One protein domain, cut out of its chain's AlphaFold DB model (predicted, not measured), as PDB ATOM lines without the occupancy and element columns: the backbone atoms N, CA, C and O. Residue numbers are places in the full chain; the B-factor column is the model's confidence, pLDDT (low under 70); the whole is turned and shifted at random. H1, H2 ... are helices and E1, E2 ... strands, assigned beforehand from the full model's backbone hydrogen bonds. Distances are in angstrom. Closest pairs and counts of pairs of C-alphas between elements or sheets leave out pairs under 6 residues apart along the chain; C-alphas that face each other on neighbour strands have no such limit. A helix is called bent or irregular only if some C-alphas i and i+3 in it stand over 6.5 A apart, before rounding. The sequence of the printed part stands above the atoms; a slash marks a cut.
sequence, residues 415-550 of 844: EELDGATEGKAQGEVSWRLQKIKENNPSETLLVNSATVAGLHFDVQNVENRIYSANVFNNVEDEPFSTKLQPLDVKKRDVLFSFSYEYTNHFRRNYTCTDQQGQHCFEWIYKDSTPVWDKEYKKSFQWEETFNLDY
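What this domain is: This is residues 415 to 550 of the 844 residues of an uncharacterized protein of Alkalihalobacillus halodurans (UniProt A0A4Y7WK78). What shape do the atoms make? A sandwich makes the body, its four-strand sheet E6 E5 E8 E11 partly covered by the three-strand sheet E2 E3 E7, and at one end the hairpin E9 and E10 reaches away as a long, bent arm. The small pair E1 and E4 prolongs the three-strand sheet. What are the counts and size? The printed part has 136 residues, mostly strand, with E1 to E7, H1, then E8 to E11 along the chain; each sheet is antiparallel. It is extended, with a radius of gyration of the C-alphas of 22.6 A and spans of 79 by 28 by 27 A.

How they stand to each other: How is the largest sheet paired? Its order is E6 (residues 472 to 476), E5 (458 to 468), E8 (493 to 503), E11 (538 to 547). N 474 and O 466 of the hairpin E5 and E6 are 3.0 A apart, N 465 and O 497 2.9 A, and N 498 and O 542 2.8 A, within hydrogen-bond range. What faces it? E2 (428 to 434), E3 (443 to 448) and E7 (480 to 484) form the sandwich's other sheet, 10.0 A away centre to centre where they face each other, the strands at 21 degrees; the closest C-alphas of E3 and E5, Asn 448 and Asn 464, are 6.9 A apart. N 432 and O 445 of the hairpin E2 and E3 are 2.9 A apart, as are N 446 and O 482. Where are the smaller parts? E1 (424 to 426) runs on into E2, and E3 into E4 (451 to 453), each at 29 degrees; N 451 and O 426 are 2.9 A apart. H1 (486 to 489), too short for an O i to N i+4 pair, has its one O i to N i+3 pair within range; it is on the sheet E2 E3 E7, over none of its strands, and only grazes the other sheet with residues 488 to 489. How does the arm run? E8 runs on into E9 (505 to 516), which bends by 65 degrees at residue 513, while E10 (519 to 530) bends by 92 degrees at residue 522. N 509 and O 527 are 2.9 A apart, and residues 415 to 416 pair antiparallel with 505 to 506 of E9.

Where its parts are: Which strands are longest? From first to last C-alpha, E8 measures 32.9 A, E5 31.0 A, E9 30.7 A and E11 30.5 A. Where are the anchors? C-alpha 424 begins E1 at (51.778, 29.432, 116.125), C-alpha 516 ends E9 at (72.499, -12.132, 120.348), and C-alpha 547 ends E11 at (30.752, 39.856, 107.652).

The domain as a whole: How far does it reach? The C-alphas of Asn 439 and Gln 516, the two farthest apart, are 80.7 A apart. Is it continuous and confident? The printed part has no cut; the links E2 to E3 and E10 to E11 are short, and the others are tight. Mean pLDDT of the printed part is 92.3, and no printed residue is under 70.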
ATOM      1  N   GLU A 415      62.592  12.599 123.284       91.31
ATOM      2  CA  GLU A 415      63.143  13.883 123.701       91.31
ATOM      3  C   GLU A 415      62.288  15.003 123.093       91.31
ATOM      4  O   GLU A 415      61.698  14.833 122.021       91.31
ATOM      5  N   GLU A 416      62.194  16.136 123.786       91.25
ATOM      6  CA  GLU A 416      61.597  17.359 123.245       91.25
ATOM      7  C   GLU A 416      62.684  18.181 122.538       91.25
ATOM      8  O   GLU A 416      63.810  18.287 123.025       91.25
ATOM      9  N   LEU A 417      62.357  18.739 121.373       92.00
ATOM     10  CA  LEU A 417      63.233  19.623 120.612       92.00
ATOM     11  C   LEU A 417      63.570  20.868 121.444       92.00
ATOM     12  O   LEU A 417      62.683  21.581 121.908       92.00
ATOM     13  N   ASP A 418      64.864  21.136 121.613       91.44
ATOM     14  CA  ASP A 418      65.326  22.288 122.385       91.44
ATOM     15  C   ASP A 418      64.846  23.607 121.755       91.44
ATOM     16  O   ASP A 418      64.934  23.806 120.542       91.44
ATOM     17  N   GLY A 419      64.307  24.502 122.585       89.88
ATOM     18  CA  GLY A 419      63.719  25.769 122.143       89.88
ATOM     19  C   GLY A 419      62.396  25.658 121.372       89.88
ATOM     20  O   GLY A 419      61.977  26.651 120.771       89.88
ATOM     21  N   ALA A 420      61.737  24.494 121.358       91.19
ATOM     22  CA  ALA A 420      60.468  24.330 120.654       91.19
ATOM     23  C   ALA A 420      59.364  25.258 121.187       91.19
ATOM     24  O   ALA A 420      59.296  25.574 122.377       91.19
ATOM     25  N   THR A 421      58.473  25.687 120.294       91.12
ATOM     26  CA  THR A 421      57.394  26.629 120.625       91.12
ATOM     27  C   THR A 421      56.032  25.939 120.677       91.12
ATOM     28  O   THR A 421      55.822  24.885 120.068       91.12
ATOM     29  N   GLU A 422      55.069  26.532 121.388       90.38
ATOM     30  CA  GLU A 422      53.658  26.169 121.209       90.38
ATOM     31  C   GLU A 422      53.167  26.569 119.811       90.38
ATOM     32  O   GLU A 422      53.785  27.411 119.154       90.38
ATOM     33  N   GLY A 423      52.088  25.926 119.348       89.25
ATOM     34  CA  GLY A 423      51.534  26.123 118.013       89.25
ATOM     35  C   GLY A 423      51.300  27.602 117.713       89.25
ATOM     36  O   GLY A 423      50.710  28.325 118.520       89.25
ATOM     37  N   LYS A 424      51.797  28.047 116.564       91.19
ATOM     38  CA  LYS A 424      51.778  29.432 116.125       91.19
ATOM     39  C   LYS A 424      51.599  29.482 114.612       91.19
ATOM     40  O   LYS A 424      52.116  28.656 113.870       91.19
ATOM     41  N   ALA A 425      50.897  30.500 114.149       93.38
ATOM     42  CA  ALA A 425      50.781  30.807 112.735       93.38
ATOM     43  C   ALA A 425      51.178  32.262 112.486       93.38
ATOM     44  O   ALA A 425      51.249  33.061 113.424       93.38
ATOM     45  N   GLN A 426      51.471  32.569 111.231       93.88
ATOM     46  CA  GLN A 426      51.756  33.914 110.740       93.88
ATOM     47  C   GLN A 426      51.115  34.104 109.363       93.88
ATOM     48  O   GLN A 426      50.727  33.126 108.723       93.88
ATOM     49  N   GLY A 427      51.069  35.345 108.891       94.12
ATOM     50  CA  GLY A 427      50.444  35.725 107.626       94.12
ATOM     51  C   GLY A 427      49.216  36.591 107.868       94.12
ATOM     52  O   GLY A 427      48.993  37.087 108.969       94.12
ATOM     53  N   GLU A 428      48.410  36.765 106.834       94.25
ATOM     54  CA  GLU A 428      47.234  37.631 106.846       94.25
ATOM     55  C   GLU A 428      46.056  36.943 106.159       94.25
ATOM     56  O   GLU A 428      46.225  36.203 105.179       94.25
ATOM     57  N   VAL A 429      44.850  37.216 106.647       95.81
ATOM     58  CA  VAL A 429      43.630  36.897 105.910       95.81
ATOM     59  C   VAL A 429      42.877  38.179 105.607       95.81
ATOM     60  O   VAL A 429      42.758  39.065 106.454       95.81
ATOM     61  N   SER A 430      42.379  38.292 104.383       95.75
ATOM     62  CA  SER A 430      41.709  39.505 103.937       95.75
ATOM     63  C   SER A 430      40.622  39.226 102.919       95.75
ATOM     64  O   SER A 430      40.611  38.206 102.224       95.75
ATOM     65  N   TRP A 431      39.706  40.181 102.818       96.31
ATOM     66  CA  TRP A 431      38.830  40.311 101.671       96.31
ATOM     67  C   TRP A 431      38.911  41.735 101.129       96.31
ATOM     68  O   TRP A 431      39.054  42.688 101.896       96.31
ATOM     69  N   ARG A 432      38.811  41.895  99.809       95.38
ATOM     70  CA  ARG A 432      38.699  43.213  99.176       95.38
ATOM     71  C   ARG A 432      37.950  43.166  97.855       95.38
ATOM     72  O   ARG A 432      38.001  42.162  97.141       95.38
ATOM     73  N   LEU A 433      37.301  44.270  97.516       94.12
ATOM     74  CA  LEU A 433      36.797  44.533  96.175       94.12
ATOM     75  C   LEU A 433      37.951  44.975  95.274       94.12
ATOM     76  O   LEU A 433      38.815  45.749  95.680       94.12
ATOM     77  N   GLN A 434      37.964  44.477  94.045       90.88
ATOM     78  CA  GLN A 434      38.937  44.869  93.027       90.88
ATOM     79  C   GLN A 434      38.307  44.823  91.637       90.88
ATOM     80  O   GLN A 434      37.349  44.082  91.408       90.88
ATOM     81  N   LYS A 435      38.899  45.543  90.681       86.94
ATOM     82  CA  LYS A 435      38.559  45.438  89.260       86.94
ATOM     83  C   LYS A 435      39.768  44.958  88.462       86.94
ATOM     84  O   LYS A 435      40.865  45.469  88.632       86.94
ATOM     85  N   ILE A 436      39.572  43.987  87.565       78.06
ATOM     86  CA  ILE A 436      40.648  43.509  86.667       78.06
ATOM     87  C   ILE A 436      41.047  44.604  85.661       78.06
ATOM     88  O   ILE A 436      42.206  44.705  85.263       78.06
ATOM     89  N   LYS A 437      40.065  45.396  85.226       77.62
ATOM     90  CA  LYS A 437      40.202  46.596  84.395       77.62
ATOM     91  C   LYS A 437      39.194  47.617  84.894       77.62
ATOM     92  O   LYS A 437      38.126  47.208  85.344       77.62
ATOM     93  N   GLU A 438      39.496  48.903  84.763       70.12
ATOM     94  CA  GLU A 438      38.653  50.005  85.257       70.12
ATOM     95  C   GLU A 438      37.177  49.857  84.849       70.12
ATOM     96  O   GLU A 438      36.294  50.056  85.682       70.12
ATOM     97  N   ASN A 439      36.927  49.387  83.618       73.31
ATOM     98  CA  ASN A 439      35.607  49.204  83.011       73.31
ATOM     99  C   ASN A 439      34.905  47.867  83.263       73.31
ATOM    100  O   ASN A 439      33.807  47.658  82.751       73.31
ATOM    101  N   ASN A 440      35.496  46.962  84.038       82.62
ATOM    102  CA  ASN A 440      34.842  45.706  84.390       82.62
ATOM    103  C   ASN A 440      33.962  45.870  85.648       82.62
ATOM    104  O   ASN A 440      34.169  46.793  86.441       82.62
ATOM    105  N   PRO A 441      32.995  44.965  85.877       85.50
ATOM    106  CA  PRO A 441      32.382  44.802  87.193       85.50
ATOM    107  C   PRO A 441      33.432  44.440  88.249       85.50
ATOM    108  O   PRO A 441      34.437  43.792  87.932       85.50
ATOM    109  N   SER A 442      33.191  44.834  89.498       90.31
ATOM    110  CA  SER A 442      34.074  44.440  90.602       90.31
ATOM    111  C   SER A 442      33.964  42.956  90.947       90.31
ATOM    112  O   SER A 442      32.917  42.330  90.810       90.31
ATOM    113  N   GLU A 443      35.060  42.408  91.462       93.25
ATOM    114  CA  GLU A 443      35.163  41.059  92.012       93.25
ATOM    115  C   GLU A 443      35.519  41.136  93.499       93.25
ATOM    116  O   GLU A 443      36.246  42.039  93.922       93.25
ATOM    117  N   THR A 444      35.061  40.164  94.290       95.12
ATOM    118  CA  THR A 444      35.548  39.986  95.665       95.12
ATOM    119  C   THR A 444      36.738  39.037  95.661       95.12
ATOM    120  O   THR A 444      36.598  37.865  95.307       95.12
ATOM    121  N   LEU A 445      37.904  39.533  96.069       95.75
ATOM    122  CA  LEU A 445      39.092  38.726  96.328       95.75
ATOM    123  C   LEU A 445      39.130  38.348  97.805       95.75
ATOM    124  O   LEU A 445      39.124  39.232  98.657       95.75
ATOM    125  N   LEU A 446      39.214  37.054  98.090       96.94
ATOM    126  CA  LEU A 446      39.448  36.506  99.422       96.94
ATOM    127  C   LEU A 446      40.857  35.909  99.451       96.94
ATOM    128  O   LEU A 446      41.209  35.140  98.556       96.94
ATOM    129  N   VAL A 447      41.657  36.245 100.458       97.19
ATOM    130  CA  VAL A 447      43.046  35.791 100.595       97.19
ATOM    131  C   VAL A 447      43.221  35.129 101.952       97.19
ATOM    132  O   VAL A 447      42.887  35.728 102.973       97.19
ATOM    133  N   ASN A 448      43.765  33.915 101.964       97.06
ATOM    134  CA  ASN A 448      44.277  33.278 103.169       97.06
ATOM    135  C   ASN A 448      45.764  32.980 102.971       97.06
ATOM    136  O   ASN A 448      46.124  32.086 102.206       97.06
ATOM    137  N   SER A 449      46.624  33.760 103.629       96.56
ATOM    138  CA  SER A 449      48.080  33.600 103.555       96.56
ATOM    139  C   SER A 449      48.692  32.969 104.805       96.56
ATOM    140  O   SER A 449      49.898  33.089 105.035       96.56
ATOM    141  N   ALA A 450      47.869  32.308 105.625       95.50
ATOM    142  CA  ALA A 450      48.326  31.696 106.858       95.50
ATOM    143  C   ALA A 450      49.350  30.581 106.588       95.50
ATOM    144  O   ALA A 450      49.162  29.693 105.756       95.50
ATOM    145  N   THR A 451      50.452  30.634 107.332       95.38
ATOM    146  CA  THR A 451      51.517  29.631 107.313       95.38
ATOM    147  C   THR A 451      51.897  29.239 108.731       95.38
ATOM    148  O   THR A 451      51.685  29.987 109.692       95.38
ATOM    149  N   VAL A 452      52.473  28.046 108.863       94.50
ATOM    150  CA  VAL A 452      52.998  27.559 110.138       94.50
ATOM    151  C   VAL A 452      54.152  28.457 110.581       94.50
ATOM    152  O   VAL A 452      55.067  28.739 109.808       94.50
ATOM    153  N   ALA A 453      54.120  28.887 111.838       91.62
ATOM    154  CA  ALA A 453      55.174  29.666 112.466       91.62
ATOM    155  C   ALA A 453      55.674  28.966 113.736       91.62
ATOM    156  O   ALA A 453      55.007  28.107 114.305       91.62
ATOM    157  N   GLY A 454      56.844  29.380 114.220       88.44
ATOM    158  CA  GLY A 454      57.469  28.767 115.391       88.44
ATOM    159  C   GLY A 454      58.369  27.580 115.050       88.44
ATOM    160  O   GLY A 454      58.543  27.214 113.889       88.44
ATOM    161  N   LEU A 455      59.005  27.027 116.083       93.00
ATOM    162  CA  LEU A 455      59.942  25.916 115.962       93.00
ATOM    163  C   LEU A 455      59.251  24.618 116.388       93.00
ATOM    164  O   LEU A 455      58.963  24.420 117.571       93.00
ATOM    165  N   HIS A 456      59.022  23.742 115.414       94.62
ATOM    166  CA  HIS A 456      58.443  22.414 115.592       94.62
ATOM    167  C   HIS A 456      59.417  21.349 115.091       94.62
ATOM    168  O   HIS A 456      60.211  21.616 114.189       94.62
ATOM    169  N   PHE A 457      59.362  20.145 115.669       93.81
ATOM    170  CA  PHE A 457      60.158  19.031 115.153       93.81
ATOM    171  C   PHE A 457      59.574  18.515 113.837       93.81
ATOM    172  O   PHE A 457      60.316  18.291 112.886       93.81
ATOM    173  N   ASP A 458      58.250  18.341 113.793       95.56
ATOM    174  CA  ASP A 458      57.528  17.934 112.589       95.56
ATOM    175  C   ASP A 458      56.076  18.434 112.605       95.56
ATOM    176  O   ASP A 458      55.493  18.668 113.675       95.56
ATOM    177  N   VAL A 459      55.505  18.605 111.411       95.25
ATOM    178  CA  VAL A 459      54.175  19.184 111.173       95.25
ATOM    179  C   VAL A 459      53.449  18.389 110.090       95.25
ATOM    180  O   VAL A 459      54.046  18.003 109.089       95.25
ATOM    181  N   GLN A 460      52.147  18.167 110.267       94.94
ATOM    182  CA  GLN A 460      51.301  17.486 109.284       94.94
ATOM    183  C   GLN A 460      49.868  18.035 109.297       94.94
ATOM    184  O   GLN A 460      49.481  18.767 110.210       94.94
ATOM    185  N   ASN A 461      49.060  17.617 108.315       94.81
ATOM    186  CA  ASN A 461      47.639  17.973 108.205       94.81
ATOM    187  C   ASN A 461      47.409  19.494 108.225       94.81
ATOM    188  O   ASN A 461      46.541  19.979 108.947       94.81
ATOM    189  N   VAL A 462      48.230  20.238 107.478       96.12
ATOM    190  CA  VAL A 462      48.053  21.682 107.314       96.12
ATOM    191  C   VAL A 462      46.799  21.930 106.482       96.12
ATOM    192  O   VAL A 462      46.642  21.353 105.409       96.12
ATOM    193  N   GLU A 463      45.901  22.767 106.994       96.75
ATOM    194  CA  GLU A 463      44.636  23.110 106.353       96.75
ATOM    195  C   GLU A 463      44.432  24.628 106.381       96.75
ATOM    196  O   GLU A 463      44.177  25.214 107.437       96.75
ATOM    197  N   ASN A 464      44.516  25.249 105.207       96.19
ATOM    198  CA  ASN A 464      44.045  26.598 104.927       96.19
ATOM    199  C   ASN A 464      42.637  26.514 104.345       96.19
ATOM    200  O   ASN A 464      42.413  25.846 103.336       96.19
ATOM    201  N   ARG A 465      41.676  27.224 104.934       96.81
ATOM    202  CA  ARG A 465      40.281  27.159 104.491       96.81
ATOM    203  C   ARG A 465      39.626  28.529 104.425       96.81
ATOM    204  O   ARG A 465      39.834  29.379 105.290       96.81
ATOM    205  N   ILE A 466      38.812  28.711 103.386       97.12
ATOM    206  CA  ILE A 466      37.895  29.842 103.222       97.12
ATOM    207  C   ILE A 466      36.511  29.265 102.927       97.12
ATOM    208  O   ILE A 466      36.322  28.503 101.972       97.12
ATOM    209  N   TYR A 467      35.540  29.610 103.763       96.00
ATOM    210  CA  TYR A 467      34.222  28.989 103.772       96.00
ATOM    211  C   TYR A 467      33.113  30.024 103.949       96.00
ATOM    212  O   TYR A 467      33.200  30.905 104.799       96.00
ATOM    213  N   SER A 468      32.020  29.862 103.207       95.50
ATOM    214  CA  SER A 468      30.765  30.554 103.494       95.50
ATOM    215  C   SER A 468      29.581  29.610 103.305       95.50
ATOM    216  O   SER A 468      29.492  28.863 102.323       95.50
ATOM    217  N   ALA A 469      28.664  29.619 104.272       92.00
ATOM    218  CA  ALA A 469      27.569  28.662 104.337       92.00
ATOM    219  C   ALA A 469      26.661  28.730 103.098       92.00
ATOM    220  O   ALA A 469      26.043  29.755 102.816       92.00
ATOM    221  N   ASN A 470      26.525  27.592 102.407       89.25
ATOM    222  CA  ASN A 470      25.752  27.425 101.169       89.25
ATOM    223  C   ASN A 470      26.260  28.233  99.958       89.25
ATOM    224  O   ASN A 470      25.513  28.370  98.993       89.25
ATOM    225  N   VAL A 471      27.498  28.746  99.991       91.62
ATOM    226  CA  VAL A 471      28.102  29.464  98.853       91.62
ATOM    227  C   VAL A 471      29.314  28.701  98.316       91.62
ATOM    228  O   VAL A 471      29.293  28.247  97.177       91.62
ATOM    229  N   PHE A 472      30.351  28.503  99.137       93.50
ATOM    230  CA  PHE A 472      31.580  27.816  98.730       93.50
ATOM    231  C   PHE A 472      32.340  27.240  99.934       93.50
ATOM    232  O   PHE A 472      32.118  27.628 101.084       93.50
ATOM    233  N   ASN A 473      33.248  26.301  99.662       95.69
ATOM    234  CA  ASN A 473      34.146  25.717 100.652       95.69
ATOM    235  C   ASN A 473      35.472  25.341  99.980       95.69
ATOM    236  O   ASN A 473      35.560  24.273  99.376       95.69
ATOM    237  N   ASN A 474      36.470  26.215 100.084       95.56
ATOM    238  CA  ASN A 474      37.787  25.993  99.492       95.56
ATOM    239  C   ASN A 474      38.778  25.641 100.598       95.56
ATOM    240  O   ASN A 474      38.826  26.332 101.619       95.56
ATOM    241  N   VAL A 475      39.525  24.561 100.390       95.81
ATOM    242  CA  VAL A 475      40.489  24.011 101.341       95.81
ATOM    243  C   VAL A 475      41.753  23.650 100.576       95.81
ATOM    244  O   VAL A 475      41.666  22.897  99.610       95.81
ATOM    245  N   GLU A 476      42.891  24.170 101.016       95.88
ATOM    246  CA  GLU A 476      44.215  23.924 100.439       95.88
ATOM    247  C   GLU A 476      45.228  23.696 101.573       95.88
ATOM    248  O   GLU A 476      44.981  24.071 102.722       95.88
ATOM    249  N   ASP A 477      46.370  23.079 101.278       92.12
ATOM    250  CA  ASP A 477      47.471  22.890 102.235       92.12
ATOM    251  C   ASP A 477      48.452  24.078 102.266       92.12
ATOM    252  O   ASP A 477      49.175  24.264 103.244       92.12
ATOM    253  N   GLU A 478      48.404  24.943 101.253       94.38
ATOM    254  CA  GLU A 478      49.248  26.129 101.090       94.38
ATOM    255  C   GLU A 478      48.424  27.437 101.077       94.38
ATOM    256  O   GLU A 478      47.211  27.416 100.830       94.38
ATOM    257  N   PRO A 479      49.058  28.602 101.317       96.38
ATOM    258  CA  PRO A 479      48.466  29.920 101.094       96.38
ATOM    259  C   PRO A 479      47.768  30.050  99.739       96.38
ATOM    260  O   PRO A 479      48.358  29.774  98.692       96.38
ATOM    261  N   PHE A 480      46.533  30.550  99.735       97.50
ATOM    262  CA  PHE A 480      45.761  30.685  98.504       97.50
ATOM    263  C   PHE A 480      44.834  31.901  98.501       97.50
ATOM    264  O   PHE A 480      44.566  32.548  99.516       97.50
ATOM    265  N   SER A 481      44.334  32.221  97.310       96.00
ATOM    266  CA  SER A 481      43.307  33.241  97.123       96.00
ATOM    267  C   SER A 481      42.196  32.726  96.221       96.00
ATOM    268  O   SER A 481      42.420  31.878  95.355       96.00
ATOM    269  N   THR A 482      40.986  33.235  96.423       95.00
ATOM    270  CA  THR A 482      39.827  32.906  95.595       95.00
ATOM    271  C   THR A 482      39.079  34.171  95.201       95.00
ATOM    272  O   THR A 482      39.047  35.152  95.945       95.00
ATOM    273  N   LYS A 483      38.512  34.163  93.997       94.62
ATOM    274  CA  LYS A 483      37.766  35.283  93.422       94.62
ATOM    275  C   LYS A 483      36.312  34.876  93.261       94.62
ATOM    276  O   LYS A 483      36.038  33.805  92.724       94.62
ATOM    277  N   LEU A 484      35.404  35.735  93.702       94.25
ATOM    278  CA  LEU A 484      33.964  35.489  93.681       94.25
ATOM    279  C   LEU A 484      33.214  36.704  93.134       94.25
ATOM    280  O   LEU A 484      33.708  37.835  93.186       94.25
ATOM    281  N   GLN A 485      31.999  36.469  92.640       92.31
ATOM    282  CA  GLN A 485      31.087  37.560  92.317       92.31
ATOM    283  C   GLN A 485      30.636  38.230  93.625       92.31
ATOM    284  O   GLN A 485      30.221  37.520  94.545       92.31
ATOM    285  N   PRO A 486      30.674  39.572  93.744       93.75
ATOM    286  CA  PRO A 486      30.343  40.243  95.002       93.75
ATOM    287  C   PRO A 486      28.939  39.911  95.532       93.75
ATOM    288  O   PRO A 486      28.738  39.733  96.730       93.75
ATOM    289  N   LEU A 487      27.960  39.737  94.638       92.19
ATOM    290  CA  LEU A 487      26.586  39.385  95.018       92.19
ATOM    291  C   LEU A 487      26.457  38.013  95.698       92.19
ATOM    292  O   LEU A 487      25.529  37.831  96.485       92.19
ATOM    293  N   ASP A 488      27.371  37.076  95.443       92.12
ATOM    294  CA  ASP A 488      27.316  35.732  96.034       92.12
ATOM    295  C   ASP A 488      27.664  35.752  97.531       92.12
ATOM    296  O   ASP A 488      27.199  34.906  98.300       92.12
ATOM    297  N   VAL A 489      28.467  36.736  97.952       92.81
ATOM    298  CA  VAL A 489      29.018  36.849  99.312       92.81
ATOM    299  C   VAL A 489      28.550  38.093 100.072       92.81
ATOM    300  O   VAL A 489      28.788  38.202 101.272       92.81
ATOM    301  N   LYS A 490      27.834  39.012  99.416       93.56
ATOM    302  CA  LYS A 490      27.225  40.180 100.059       93.56
ATOM    303  C   LYS A 490      26.252  39.760 101.170       93.56
ATOM    304  O   LYS A 490      25.386  38.908 100.963       93.56
ATOM    305  N   LYS A 491      26.367  40.398 102.340       92.56
ATOM    306  CA  LYS A 491      25.600  40.106 103.568       92.56
ATOM    307  C   LYS A 491      25.748  38.656 104.044       92.56
ATOM    308  O   LYS A 491      24.830  38.097 104.648       92.56
ATOM    309  N   ARG A 492      26.889  38.026 103.748       94.00
ATOM    310  CA  ARG A 492      27.245  36.687 104.229       94.00
ATOM    311  C   ARG A 492      28.437  36.762 105.168       94.00
ATOM    312  O   ARG A 492      29.301  37.626 105.037       94.00
ATOM    313  N   ASP A 493      28.488  35.791 106.064       95.88
ATOM    314  CA  ASP A 493      29.674  35.523 106.860       95.88
ATOM    315  C   ASP A 493      30.628  34.632 106.060       95.88
ATOM    316  O   ASP A 493      30.223  33.613 105.480       95.88
ATOM    317  N   VAL A 494      31.895  35.028 106.023       96.50
ATOM    318  CA  VAL A 494      32.990  34.264 105.429       96.50
ATOM    319  C   VAL A 494      33.977  33.913 106.534       96.50
ATOM    320  O   VAL A 494      34.606  34.793 107.122       96.50
ATOM    321  N   LEU A 495      34.094  32.617 106.810       96.06
ATOM    322  CA  LEU A 495      35.036  32.039 107.756       96.06
ATOM    323  C   LEU A 495      36.370  31.781 107.057       96.06
ATOM    324  O   LEU A 495      36.426  31.081 106.043       96.06
ATOM    325  N   PHE A 496      37.434  32.289 107.656       96.12
ATOM    326  CA  PHE A 496      38.810  31.945 107.345       96.12
ATOM    327  C   PHE A 496      39.341  31.102 108.495       96.12
ATOM    328  O   PHE A 496      39.247  31.513 109.651       96.12
ATOM    329  N   SER A 497      39.888  29.930 108.196       95.62
ATOM    330  CA  SER A 497      40.493  29.076 109.213       95.62
ATOM    331  C   SER A 497      41.844  28.546 108.756       95.62
ATOM    332  O   SER A 497      42.056  28.276 107.573       95.62
ATOM    333  N   PHE A 498      42.748  28.396 109.717       96.38
ATOM    334  CA  PHE A 498      44.045  27.769 109.540       96.38
ATOM    335  C   PHE A 498      44.284  26.782 110.674       96.38
ATOM    336  O   PHE A 498      44.153  27.133 111.851       96.38
ATOM    337  N   SER A 499      44.637  25.548 110.338       96.12
ATOM    338  CA  SER A 499      44.940  24.533 111.341       96.12
ATOM    339  C   SER A 499      46.065  23.618 110.898       96.12
ATOM    340  O   SER A 499      46.320  23.462 109.708       96.12
ATOM    341  N   TYR A 500      46.760  23.041 111.873       96.56
ATOM    342  CA  TYR A 500      47.758  22.008 111.633       96.56
ATOM    343  C   TYR A 500      47.983  21.173 112.894       96.56
ATOM    344  O   TYR A 500      47.665  21.578 114.019       96.56
ATOM    345  N   GLU A 501      48.565  19.994 112.713       96.44
ATOM    346  CA  GLU A 501      49.030  19.147 113.803       96.44
ATOM    347  C   GLU A 501      50.550  19.211 113.890       96.44
ATOM    348  O   GLU A 501      51.240  19.202 112.872       96.44
ATOM    349  N   TYR A 502      51.080  19.244 115.108       95.81
ATOM    350  CA  TYR A 502      52.519  19.290 115.327       95.81
ATOM    351  C   TYR A 502      52.951  18.394 116.477       95.81
ATOM    352  O   TYR A 502      52.191  18.101 117.409       95.81
ATOM    353  N   THR A 503      54.213  17.986 116.415       95.56
ATOM    354  CA  THR A 503      54.924  17.408 117.546       95.56
ATOM    355  C   THR A 503      56.243  18.138 117.728       95.56
ATOM    356  O   THR A 503      56.979  18.407 116.778       95.56
ATOM    357  N   ASN A 504      56.541  18.475 118.976       94.94
ATOM    358  CA  ASN A 504      57.861  18.965 119.365       94.94
ATOM    359  C   ASN A 504      58.751  17.817 119.854       94.94
ATOM    360  O   ASN A 504      59.898  18.049 120.216       94.94
ATOM    361  N   HIS A 505      58.224  16.590 119.884       94.06
ATOM    362  CA  HIS A 505      58.917  15.432 120.420       94.06
ATOM    363  C   HIS A 505      59.359  14.500 119.301       94.06
ATOM    364  O   HIS A 505      58.614  14.198 118.363       94.06
ATOM    365  N   PHE A 506      60.569  13.984 119.449       92.81
ATOM    366  CA  PHE A 506      61.137  13.010 118.539       92.81
ATOM    367  C   PHE A 506      61.693  11.828 119.307       92.81
ATOM    368  O   PHE A 506      62.131  11.927 120.453       92.81
ATOM    369  N   ARG A 507      61.661  10.673 118.653       92.12
ATOM    370  CA  ARG A 507      62.283   9.461 119.152       92.12
ATOM    371  C   ARG A 507      63.661   9.358 118.535       92.12
ATOM    372  O   ARG A 507      63.781   9.257 117.313       92.12
ATOM    373  N   ARG A 508      64.694   9.351 119.374       91.31
ATOM    374  CA  ARG A 508      66.047   8.998 118.937       91.31
ATOM    375  C   ARG A 508      66.093   7.497 118.756       91.31
ATOM    376  O   ARG A 508      66.049   6.765 119.740       91.31
ATOM    377  N   ASN A 509      66.154   7.030 117.520       88.00
ATOM    378  CA  ASN A 509      66.183   5.605 117.248       88.00
ATOM    379  C   ASN A 509      67.626   5.119 117.210       88.00
ATOM    380  O   ASN A 509      68.478   5.631 116.476       88.00
ATOM    381  N   TYR A 510      67.878   4.065 117.969       89.81
ATOM    382  CA  TYR A 510      69.128   3.332 117.918       89.81
ATOM    383  C   TYR A 510      68.896   1.971 117.275       89.81
ATOM    384  O   TYR A 510      67.848   1.349 117.449       89.81
ATOM    385  N   THR A 511      69.884   1.498 116.522       89.12
ATOM    386  CA  THR A 511      69.890   0.140 115.970       89.12
ATOM    387  C   THR A 511      70.944  -0.684 116.679       89.12
ATOM    388  O   THR A 511      72.058  -0.214 116.911       89.12
ATOM    389  N   CYS A 512      70.577  -1.910 117.038       88.75
ATOM    390  CA  CYS A 512      71.512  -2.843 117.634       88.75
ATOM    391  C   CYS A 512      72.466  -3.367 116.560       88.75
ATOM    392  O   CYS A 512      72.013  -3.968 115.583       88.75
ATOM    393  N   THR A 513      73.766  -3.147 116.726       87.94
ATOM    394  CA  THR A 513      74.790  -3.632 115.785       87.94
ATOM    395  C   THR A 513      75.482  -4.904 116.256       87.94
ATOM    396  O   THR A 513      75.990  -5.656 115.430       87.94
ATOM    397  N   ASP A 514      75.444  -5.185 117.559       86.31
ATOM    398  CA  ASP A 514      75.946  -6.420 118.167       86.31
ATOM    399  C   ASP A 514      74.821  -7.080 118.976       86.31
ATOM    400  O   ASP A 514      74.595  -6.754 120.145       86.31
ATOM    401  N   GLN A 515      74.065  -7.968 118.323       88.12
ATOM    402  CA  GLN A 515      72.884  -8.629 118.882       88.12
ATOM    403  C   GLN A 515      73.100 -10.136 119.036       88.12
ATOM    404  O   GLN A 515      73.605 -10.807 118.136       88.12
ATOM    405  N   GLN A 516      72.611 -10.690 120.145       85.69
ATOM    406  CA  GLN A 516      72.499 -12.132 120.348       85.69
ATOM    407  C   GLN A 516      71.150 -12.459 120.999       85.69
ATOM    408  O   GLN A 516      70.877 -12.084 122.143       85.69
ATOM    409  N   GLY A 517      70.280 -13.151 120.259       83.06
ATOM    410  CA  GLY A 517      68.895 -13.385 120.668       83.06
ATOM    411  C   GLY A 517      68.141 -12.066 120.878       83.06
ATOM    412  O   GLY A 517      68.114 -11.211 119.998       83.06
ATOM    413  N   GLN A 518      67.544 -11.888 122.055       81.56
ATOM    414  CA  GLN A 518      66.847 -10.656 122.464       81.56
ATOM    415  C   GLN A 518      67.762  -9.610 123.133       81.56
ATOM    416  O   GLN A 518      67.284  -8.566 123.571       81.56
ATOM    417  N   HIS A 519      69.059  -9.901 123.270       87.06
ATOM    418  CA  HIS A 519      70.013  -9.061 123.990       87.06
ATOM    419  C   HIS A 519      70.872  -8.262 123.015       87.06
ATOM    420  O   HIS A 519      71.413  -8.820 122.060       87.06
ATOM    421  N   CYS A 520      71.008  -6.965 123.280       88.81
ATOM    422  CA  CYS A 520      71.863  -6.071 122.515       88.81
ATOM    423  C   CYS A 520      73.078  -5.660 123.345       88.81
ATOM    424  O   CYS A 520      72.924  -5.265 124.502       88.81
ATOM    425  N   PHE A 521      74.270  -5.746 122.766       88.94
ATOM    426  CA  PHE A 521      75.531  -5.402 123.425       88.94
ATOM    427  C   PHE A 521      76.111  -4.073 122.933       88.94
ATOM    428  O   PHE A 521      76.916  -3.470 123.638       88.94
ATOM    429  N   GLU A 522      75.678  -3.599 121.761       87.75
ATOM    430  CA  GLU A 522      76.096  -2.322 121.183       87.75
ATOM    431  C   GLU A 522      74.954  -1.681 120.386       87.75
ATOM    432  O   GLU A 522      74.359  -2.309 119.505       87.75
ATOM    433  N   TRP A 523      74.668  -0.417 120.695       88.19
ATOM    434  CA  TRP A 523      73.656   0.399 120.029       88.19
ATOM    435  C   TRP A 523      74.332   1.545 119.279       88.19
ATOM    436  O   TRP A 523      75.087   2.310 119.878       88.19
ATOM    437  N   ILE A 524      74.004   1.718 117.998       88.75
ATOM    438  CA  ILE A 524      74.462   2.855 117.187       88.75
ATOM    439  C   ILE A 524      73.263   3.735 116.837       88.75
ATOM    440  O   ILE A 524      72.180   3.237 116.520       88.75
ATOM    441  N   TYR A 525      73.454   5.054 116.921       88.62
ATOM    442  CA  TYR A 525      72.443   6.028 116.517       88.62
ATOM    443  C   TYR A 525      72.120   5.858 115.028       88.62
ATOM    444  O   TYR A 525      73.029   5.848 114.197       88.62
ATOM    445  N   LYS A 526      70.832   5.719 114.700       88.56
ATOM    446  CA  LYS A 526      70.364   5.559 113.322       88.56
ATOM    447  C   LYS A 526      69.809   6.874 112.784       88.56
ATOM    448  O   LYS A 526      70.360   7.436 111.845       88.56
ATOM    449  N   ASP A 527      68.711   7.332 113.372       89.31
ATOM    450  CA  ASP A 527      67.954   8.506 112.951       89.31
ATOM    451  C   ASP A 527      67.083   9.026 114.105       89.31
ATOM    452  O   ASP A 527      67.014   8.435 115.186       89.31
ATOM    453  N   SER A 528      66.442  10.170 113.879       91.62
ATOM    454  CA  SER A 528      65.409  10.717 114.755       91.62
ATOM    455  C   SER A 528      64.100  10.762 113.979       91.62
ATOM    456  O   SER A 528      64.076  11.270 112.859       91.62
ATOM    457  N   THR A 529      63.029  10.219 114.551       92.44
ATOM    458  CA  THR A 529      61.699  10.192 113.920       92.44
ATOM    459  C   THR A 529      60.680  10.939 114.771       92.44
ATOM    460  O   THR A 529      60.752  10.845 116.000       92.44
ATOM    461  N   PRO A 530      59.699  11.617 114.159       93.81
ATOM    462  CA  PRO A 530      58.672  12.349 114.891       93.81
ATOM    463  C   PRO A 530      57.796  11.403 115.716       93.81
ATOM    464  O   PRO A 530      57.539  10.263 115.316       93.81
ATOM    465  N   VAL A 531      57.334  11.872 116.877       93.50
ATOM    466  CA  VAL A 531      56.421  11.112 117.741       93.50
ATOM    467  C   VAL A 531      55.012  11.684 117.637       93.50
ATOM    468  O   VAL A 531      54.724  12.752 118.173       93.50
ATOM    469  N   TRP A 532      54.130  10.929 116.984       93.56
ATOM    470  CA  TRP A 532      52.719  11.276 116.763       93.56
ATOM    471  C   TRP A 532      51.748  10.579 117.733       93.56
ATOM    472  O   TRP A 532      50.531  10.609 117.535       93.56
ATOM    473  N   ASP A 533      52.272   9.947 118.789       91.44
ATOM    474  CA  ASP A 533      51.465   9.345 119.852       91.44
ATOM    475  C   ASP A 533      50.594  10.418 120.541       91.44
ATOM    476  O   ASP A 533      50.988  11.580 120.667       91.44
ATOM    477  N   LYS A 534      49.393  10.033 121.003       88.81
ATOM    478  CA  LYS A 534      48.345  10.956 121.498       88.81
ATOM    479  C   LYS A 534      48.814  11.928 122.595       88.81
ATOM    480  O   LYS A 534      48.238  12.998 122.728       88.81
ATOM    481  N   GLU A 535      49.806  11.546 123.393       89.38
ATOM    482  CA  GLU A 535      50.340  12.370 124.487       89.38
ATOM    483  C   GLU A 535      51.313  13.473 124.027       89.38
ATOM    484  O   GLU A 535      51.468  14.469 124.729       89.38
ATOM    485  N   TYR A 536      51.923  13.328 122.842       91.00
ATOM    486  CA  TYR A 536      52.902  14.275 122.284       91.00
ATOM    487  C   TYR A 536      52.370  15.058 121.081       91.00
ATOM    488  O   TYR A 536      52.859  16.150 120.781       91.00
ATOM    489  N   LYS A 537      51.354  14.516 120.406       94.06
ATOM    490  CA  LYS A 537      50.642  15.176 119.316       94.06
ATOM    491  C   LYS A 537      49.800  16.336 119.854       94.06
ATOM    492  O   LYS A 537      48.903  16.136 120.674       94.06
ATOM    493  N   LYS A 538      50.046  17.537 119.331       94.31
ATOM    494  CA  LYS A 538      49.261  18.748 119.597       94.31
ATOM    495  C   LYS A 538      48.641  19.270 118.299       94.31
ATOM    496  O   LYS A 538      49.086  18.929 117.204       94.31
ATOM    497  N   SER A 539      47.608  20.095 118.432       93.81
ATOM    498  CA  SER A 539      46.924  20.734 117.307       93.81
ATOM    499  C   SER A 539      46.875  22.236 117.532       93.81
ATOM    500  O   SER A 539      46.662  22.691 118.657       93.81
ATOM    501  N   PHE A 540      47.074  22.989 116.459       94.81
ATOM    502  CA  PHE A 540      46.863  24.426 116.411       94.81
ATOM    503  C   PHE A 540      45.661  24.718 115.518       94.81
ATOM    504  O   PHE A 540      45.503  24.097 114.468       94.81
ATOM    505  N   GLN A 541      44.829  25.669 115.935       93.94
ATOM    506  CA  GLN A 541      43.680  26.124 115.168       93.94
ATOM    507  C   GLN A 541      43.504  27.624 115.378       93.94
ATOM    508  O   GLN A 541      43.540  28.115 116.508       93.94
ATOM    509  N   TRP A 542      43.318  28.333 114.276       93.69
ATOM    510  CA  TRP A 542      43.027  29.754 114.231       93.69
ATOM    511  C   TRP A 542      41.860  29.985 113.277       93.69
ATOM    512  O   TRP A 542      41.805  29.377 112.209       93.69
ATOM    513  N   GLU A 543      40.924  30.840 113.671       93.94
ATOM    514  CA  GLU A 543      39.717  31.128 112.906       93.94
ATOM    515  C   GLU A 543      39.341  32.597 113.048       93.94
ATOM    516  O   GLU A 543      39.430  33.159 114.140       93.94
ATOM    517  N   GLU A 544      38.865  33.194 111.961       94.38
ATOM    518  CA  GLU A 544      38.285  34.530 111.966       94.38
ATOM    519  C   GLU A 544      37.148  34.616 110.948       94.38
ATOM    520  O   GLU A 544      37.190  34.002 109.881       94.38
ATOM    521  N   THR A 545      36.106  35.374 111.281       94.44
ATOM    522  CA  THR A 545      34.923  35.516 110.426       94.44
ATOM    523  C   THR A 545      34.733  36.967 110.019       94.44
ATOM    524  O   THR A 545      34.606  37.848 110.870       94.44
ATOM    525  N   PHE A 546      34.654  37.232 108.718       94.50
ATOM    526  CA  PHE A 546      34.263  38.543 108.204       94.50
ATOM    527  C   PHE A 546      32.802  38.535 107.785       94.50
ATOM    528  O   PHE A 546      32.353  37.624 107.092       94.50
ATOM    529  N   ASN A 547      32.078  39.580 108.176       94.06
ATOM    530  CA  ASN A 547      30.752  39.856 107.652       94.06
ATOM    531  C   ASN A 547      30.900  40.795 106.451       94.06
ATOM    532  O   ASN A 547      31.327  41.939 106.601       94.06
ATOM    533  N   LEU A 548      30.596  40.296 105.255       94.19
ATOM    534  CA  LEU A 548      30.773  41.033 104.002       94.19
ATOM    535  C   LEU A 548      29.541  41.910 103.716       94.19
ATOM    536  O   LEU A 548      28.795  41.668 102.768       94.19
ATOM    537  N   ASP A 549      29.301  42.918 104.556       92.44
ATOM    538  CA  ASP A 549      28.227  43.906 104.370       92.44
ATOM    539  C   ASP A 549      28.776  45.199 103.758       92.44
ATOM    540  O   ASP A 549      29.155  46.147 104.445       92.44
ATOM    541  N   TYR A 550      28.866  45.206 102.431       93.81
ATOM    542  CA  TYR A 550      29.286  46.352 101.631       93.81
ATOM    543  C   TYR A 550      28.206  46.704 100.589       93.81
ATOM    544  O   TYR A 550      27.470  45.819 100.131       93.81
TER     545      TYR A 550